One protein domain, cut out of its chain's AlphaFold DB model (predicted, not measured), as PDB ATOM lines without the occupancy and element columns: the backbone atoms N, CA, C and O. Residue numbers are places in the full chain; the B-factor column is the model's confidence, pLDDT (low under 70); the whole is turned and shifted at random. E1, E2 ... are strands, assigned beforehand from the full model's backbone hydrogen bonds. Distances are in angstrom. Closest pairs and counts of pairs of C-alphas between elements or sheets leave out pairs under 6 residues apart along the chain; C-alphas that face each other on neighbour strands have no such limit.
ATOM      1  N   ALA A  98       2.266 -36.265 -28.324       75.88
ATOM      2  CA  ALA A  98       2.686 -36.470 -26.951       75.88
ATOM      3  C   ALA A  98       4.202 -36.273 -26.853       75.88
ATOM      4  O   ALA A  98       4.966 -36.802 -27.664       75.88
ATOM      5  N   TYR A  99       4.619 -35.506 -25.856       77.31
ATOM      6  CA  TYR A  99       6.007 -35.245 -25.513       77.31
ATOM      7  C   TYR A  99       6.238 -35.640 -24.063       77.31
ATOM      8  O   TYR A  99       5.358 -35.468 -23.223       77.31
ATOM      9  N   THR A 100       7.441 -36.123 -23.770       81.69
ATOM     10  CA  THR A 100       7.898 -36.378 -22.404       81.69
ATOM     11  C   THR A 100       9.216 -35.646 -22.219       81.69
ATOM     12  O   THR A 100      10.151 -35.870 -22.987       81.69
ATOM     13  N   GLY A 101       9.292 -34.751 -21.238       85.56
ATOM     14  CA  GLY A 101      10.492 -33.951 -21.000       85.56
ATOM     15  C   GLY A 101      10.345 -33.007 -19.816       85.56
ATOM     16  O   GLY A 101       9.339 -33.025 -19.113       85.56
ATOM     17  N   THR A 102      11.354 -32.180 -19.573       87.12
ATOM     18  CA  THR A 102      11.294 -31.145 -18.539       87.12
ATOM     19  C   THR A 102      10.690 -29.862 -19.107       87.12
ATOM     20  O   THR A 102      10.876 -29.521 -20.276       87.12
ATOM     21  N   LEU A 103       9.937 -29.142 -18.277       86.38
ATOM     22  CA  LEU A 103       9.342 -27.860 -18.646       86.38
ATOM     23  C   LEU A 103      10.171 -26.739 -18.030       86.38
ATOM     24  O   LEU A 103      10.171 -26.568 -16.815       86.38
ATOM     25  N   GLN A 104      10.885 -25.986 -18.861       88.88
ATOM     26  CA  GLN A 104      11.721 -24.872 -18.418       88.88
ATOM     27  C   GLN A 104      10.988 -23.543 -18.604       88.88
ATOM     28  O   GLN A 104      10.490 -23.246 -19.690       88.88
ATOM     29  N   VAL A 105      10.955 -22.725 -17.556       88.31
ATOM     30  CA  VAL A 105      10.399 -21.372 -17.598       88.31
ATOM     31  C   VAL A 105      11.527 -20.393 -17.888       88.31
ATOM     32  O   VAL A 105      12.574 -20.427 -17.237       88.31
ATOM     33  N   ARG A 106      11.317 -19.520 -18.875       88.38
ATOM     34  CA  ARG A 106      12.281 -18.496 -19.282       88.38
ATOM     35  C   ARG A 106      11.626 -17.124 -19.344       88.38
ATOM     36  O   ARG A 106      10.416 -17.022 -19.551       88.38
ATOM     37  N   THR A 107      12.413 -16.076 -19.160       88.50
ATOM     38  CA  THR A 107      11.966 -14.695 -19.361       88.50
ATOM     39  C   THR A 107      11.761 -14.397 -20.847       88.50
ATOM     40  O   THR A 107      12.465 -14.913 -21.711       88.50
ATOM     41  N   VAL A 108      10.797 -13.531 -21.170       84.69
ATOM     42  CA  VAL A 108      10.497 -13.177 -22.571       84.69
ATOM     43  C   VAL A 108      11.528 -12.201 -23.148       84.69
ATOM     44  O   VAL A 108      11.839 -12.273 -24.331       84.69
ATOM     45  N   ALA A 109      12.051 -11.287 -22.327       86.06
ATOM     46  CA  ALA A 109      12.910 -10.199 -22.792       86.06
ATOM     47  C   ALA A 109      14.325 -10.670 -23.173       86.06
ATOM     48  O   ALA A 109      14.875 -10.234 -24.179       86.06
ATOM     49  N   ASP A 110      14.899 -11.561 -22.369       88.69
ATOM     50  CA  ASP A 110      16.303 -11.975 -22.421       88.69
ATOM     51  C   ASP A 110      16.485 -13.500 -22.489       88.69
ATOM     52  O   ASP A 110      17.613 -13.985 -22.551       88.69
ATOM     53  N   ASN A 111      15.388 -14.271 -22.530       83.62
ATOM     54  CA  ASN A 111      15.403 -15.738 -22.602       83.62
ATOM     55  C   ASN A 111      16.202 -16.400 -21.458       83.62
ATOM     56  O   ASN A 111      16.692 -17.524 -21.602       83.62
ATOM     57  N   ALA A 112      16.338 -15.707 -20.327       88.44
ATOM     58  CA  ALA A 112      17.037 -16.185 -19.149       88.44
ATOM     59  C   ALA A 112      16.208 -17.261 -18.440       88.44
ATOM     60  O   ALA A 112      14.986 -17.161 -18.318       88.44
ATOM     61  N   THR A 113      16.879 -18.307 -17.965       88.50
ATOM     62  CA  THR A 113      16.234 -19.417 -17.257       88.50
ATOM     63  C   THR A 113      15.780 -18.976 -15.872       88.50
ATOM     64  O   THR A 113      16.604 -18.597 -15.044       88.50
ATOM     65  N   LEU A 114      14.480 -19.092 -15.604       87.81
ATOM     66  CA  LEU A 114      13.890 -18.849 -14.285       87.81
ATOM     67  C   LEU A 114      13.814 -20.124 -13.438       87.81
ATOM     68  O   LEU A 114      13.856 -20.054 -12.214       87.81
ATOM     69  N   GLY A 115      13.714 -21.289 -14.081       89.81
ATOM     70  CA  GLY A 115      13.683 -22.586 -13.408       89.81
ATOM     71  C   GLY A 115      12.913 -23.634 -14.199       89.81
ATOM     72  O   GLY A 115      12.587 -23.435 -15.372       89.81
ATOM     73  N   PHE A 116      12.606 -24.746 -13.544       88.88
ATOM     74  CA  PHE A 116      11.862 -25.872 -14.094       88.88
ATOM     75  C   PHE A 116      10.545 -26.068 -13.352       88.88
ATOM     76  O   PHE A 116      10.488 -26.005 -12.125       88.88
ATOM     77  N   VAL A 117       9.480 -26.329 -14.103       88.06
ATOM     78  CA  VAL A 117       8.186 -26.699 -13.535       88.06
ATOM     79  C   VAL A 117       8.286 -28.125 -13.010       88.06
ATOM     80  O   VAL A 117       8.642 -29.044 -13.752       88.06
ATOM     81  N   ARG A 118       7.961 -28.310 -11.733       86.50
ATOM     82  CA  ARG A 118       7.999 -29.599 -11.049       86.50
ATOM     83  C   ARG A 118       6.645 -29.903 -10.418       86.50
ATOM     84  O   ARG A 118       5.984 -29.023  -9.877       86.50
ATOM     85  N   LEU A 119       6.257 -31.173 -10.477       83.50
ATOM     86  CA  LEU A 119       5.129 -31.700  -9.719       83.50
ATOM     87  C   LEU A 119       5.608 -32.109  -8.323       83.50
ATOM     88  O   LEU A 119       6.557 -32.888  -8.190       83.50
ATOM     89  N   SER A 120       4.948 -31.591  -7.296       80.94
ATOM     90  CA  SER A 120       5.132 -31.965  -5.899       80.94
ATOM     91  C   SER A 120       3.831 -32.548  -5.343       80.94
ATOM     92  O   SER A 120       2.777 -32.497  -5.979       80.94
ATOM     93  N   SER A 121       3.879 -33.122  -4.141       82.12
ATOM     94  CA  SER A 121       2.688 -33.686  -3.493       82.12
ATOM     95  C   SER A 121       1.608 -32.640  -3.185       82.12
ATOM     96  O   SER A 121       0.454 -33.008  -2.984       82.12
ATOM     97  N   SER A 122       1.965 -31.353  -3.157       83.94
ATOM     98  CA  SER A 122       1.056 -30.233  -2.899       83.94
ATOM     99  C   SER A 122       0.619 -29.484  -4.163       83.94
ATOM    100  O   SER A 122      -0.234 -28.603  -4.063       83.94
ATOM    101  N   GLY A 123       1.154 -29.819  -5.345       84.62
ATOM    102  CA  GLY A 123       0.762 -29.194  -6.609       84.62
ATOM    103  C   GLY A 123       1.916 -28.991  -7.588       84.62
ATOM    104  O   GLY A 123       2.751 -29.870  -7.785       84.62
ATOM    105  N   VAL A 124       1.922 -27.834  -8.253       85.81
ATOM    106  CA  VAL A 124       2.935 -27.443  -9.243       85.81
ATOM    107  C   VAL A 124       3.813 -26.347  -8.646       85.81
ATOM    108  O   VAL A 124       3.299 -25.319  -8.209       85.81
ATOM    109  N   GLU A 125       5.127 -26.549  -8.651       88.50
ATOM    110  CA  GLU A 125       6.113 -25.599  -8.129       88.50
ATOM    111  C   GLU A 125       7.182 -25.263  -9.175       88.50
ATOM    112  O   GLU A 125       7.416 -26.023 -10.119       88.50
ATOM    113  N   LEU A 126       7.842 -24.113  -9.007       88.00
ATOM    114  CA  LEU A 126       9.014 -23.741  -9.795       88.00
ATOM    115  C   LEU A 126      10.274 -24.105  -9.004       88.00
ATOM    116  O   LEU A 126      10.540 -23.524  -7.953       88.00
ATOM    117  N   ALA A 127      11.038 -25.066  -9.509       83.50
ATOM    118  CA  ALA A 127      12.279 -25.527  -8.905       83.50
ATOM    119  C   ALA A 127      13.491 -24.999  -9.683       83.50
ATOM    120  O   ALA A 127      13.464 -24.873 -10.905       83.50
ATOM    121  N   THR A 128      14.585 -24.711  -8.982       82.94
ATOM    122  CA  THR A 128      15.858 -24.318  -9.609       82.94
ATOM    123  C   THR A 128      16.631 -25.512 -10.172       82.94
ATOM    124  O   THR A 128      17.397 -25.350 -11.117       82.94
ATOM    125  N   ALA A 129      16.420 -26.710  -9.620       80.31
ATOM    126  CA  ALA A 129      16.989 -27.956 -10.123       80.31
ATOM    127  C   ALA A 129      16.108 -28.577 -11.219       80.31
ATOM    128  O   ALA A 129      14.887 -28.404 -11.208       80.31
ATOM    129  N   GLU A 130      16.722 -29.332 -12.138       76.19
ATOM    130  CA  GLU A 130      15.981 -30.113 -13.133       76.19
ATOM    131  C   GLU A 130      15.012 -31.077 -12.435       76.19
ATOM    132  O   GLU A 130      15.397 -31.911 -11.614       76.19
ATOM    133  N   GLY A 131      13.721 -30.906 -12.730       71.00
ATOM    134  CA  GLY A 131      12.642 -31.711 -12.170       71.00
ATOM    135  C   GLY A 131      12.456 -33.046 -12.890       71.00
ATOM    136  O   GLY A 131      13.073 -33.327 -13.916       71.00
ATOM    137  N   SER A 132      11.549 -33.873 -12.365       77.94
ATOM    138  CA  SER A 132      11.123 -35.098 -13.044       77.94
ATOM    139  C   SER A 132      10.460 -34.782 -14.393       77.94
ATOM    140  O   SER A 132       9.736 -33.788 -14.492       77.94
ATOM    141  N   PRO A 133      10.672 -35.622 -15.422       80.69
ATOM    142  CA  PRO A 133      10.066 -35.414 -16.728       80.69
ATOM    143  C   PRO A 133       8.539 -35.481 -16.629       80.69
ATOM    144  O   PRO A 133       7.978 -36.356 -15.969       80.69
ATOM    145  N   VAL A 134       7.873 -34.558 -17.314       79.56
ATOM    146  CA  VAL A 134       6.418 -34.458 -17.409       79.56
ATOM    147  C   VAL A 134       5.997 -34.860 -18.817       79.56
ATOM    148  O   VAL A 134       6.607 -34.446 -19.806       79.56
ATOM    149  N   ALA A 135       4.947 -35.673 -18.906       81.38
ATOM    150  CA  ALA A 135       4.281 -35.955 -20.168       81.38
ATOM    151  C   ALA A 135       3.266 -34.844 -20.468       81.38
ATOM    152  O   ALA A 135       2.425 -34.530 -19.627       81.38
ATOM    153  N   PHE A 136       3.331 -34.253 -21.658       75.19
ATOM    154  CA  PHE A 136       2.392 -33.228 -22.102       75.19
ATOM    155  C   PHE A 136       2.043 -33.404 -23.578       75.19
ATOM    156  O   PHE A 136       2.835 -33.897 -24.380       75.19
ATOM    157  N   THR A 137       0.836 -32.990 -23.948       76.94
ATOM    158  CA  THR A 137       0.363 -32.993 -25.331       76.94
ATOM    159  C   THR A 137       0.333 -31.565 -25.857       76.94
ATOM    160  O   THR A 137      -0.202 -30.658 -25.221       76.94
ATOM    161  N   ALA A 138       0.939 -31.350 -27.022       68.69
ATOM    162  CA  ALA A 138       0.860 -30.076 -27.724       68.69
ATOM    163  C   ALA A 138      -0.208 -30.172 -28.816       68.69
ATOM    164  O   ALA A 138      -0.179 -31.095 -29.632       68.69
ATOM    165  N   VAL A 139      -1.133 -29.212 -28.845       67.69
ATOM    166  CA  VAL A 139      -2.201 -29.146 -29.847       67.69
ATOM    167  C   VAL A 139      -2.145 -27.783 -30.535       67.69
ATOM    168  O   VAL A 139      -2.306 -26.750 -29.892       67.69
TER     169      VAL A 139
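What this domain is: This is residues 98 to 139 of the 161 residues of an uncharacterized protein of Dichomitus squalens (UniProt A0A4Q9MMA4). A three-stranded antiparallel sheet, E2, E3 and E4, joins at one end a small two-stranded ribbon of E1 and E5, which turns away from it so that the two make an L. The turn comes where E1 runs on into E2 at 70 degrees, and at the other end of E2 the loop of residues 107 to 112 sticks out free. The printed part has 42 residues with five named strands, E1 to E5 along the chain, and no named helix; the class is all strand. The larger sheet has the order E2 - E3 - E4, and the smaller, E1 - E5, is antiparallel too. The whole is only just loose, close to compact, with a radius of gyration of the C-alphas of 11.1 A, and its outline is flat, with spans of 28 by 27 by 14 A.

Where its parts are: E3, residues 113 to 120, is the longest strand, 20.2 A from C-alpha 113 at (16.234, -19.417, -17.257) to C-alpha 120. E2 is residues 103 to 106, 9.8 A, and E4 is residues 123 to 127, 12.3 A. E1 is residues 98 to 101, 10.1 A, from C-alpha 98 at (2.686, -36.470, -26.951). E5 is residues 134 to 138, 12.5 A, ending with C-alpha 138 at (0.860, -30.076, -27.724).

How they stand to each other: E2, E3 and E4 form a meander, each strand the antiparallel neighbour of the one before; E3 is the inner strand, E2 and E4 the edge strands. The hairpin of E2 and E3 has directions 146 degrees apart, with N 105 and O 115 within hydrogen-bond range at 2.8 A and N 117 and O 103 at 2.8 A. In the hairpin of E3 and E4, at 148 degrees, N 118 and O 125 are within hydrogen-bond range at 2.9 A, and the facing C-alphas of Val 117 and Leu 126 are 4.8 A apart. E1 and E2 meet only through their link. E1 and E5 are antiparallel neighbours at 142 degrees, with N 99 and O 136 within hydrogen-bond range at 2.8 A. The closest C-alphas of E2 and E5, those of Leu 103 and Val 134, are 7.3 A apart. E3 and E5 are only just apart, at 8.2 A. E1 is apart from E3 and from E4, and E4 and E5 are apart.

The domain as a whole: The two C-alphas farthest apart are those of Ala 109 and Ser 121, at 32.1 A. The printed part has no cut and no long link: E1 to E2 and E3 to E4 are tight, E2 to E3 and E4 to E5 short. The mean pLDDT of the printed part is 83.1, and residues 138 to 139 are under 70.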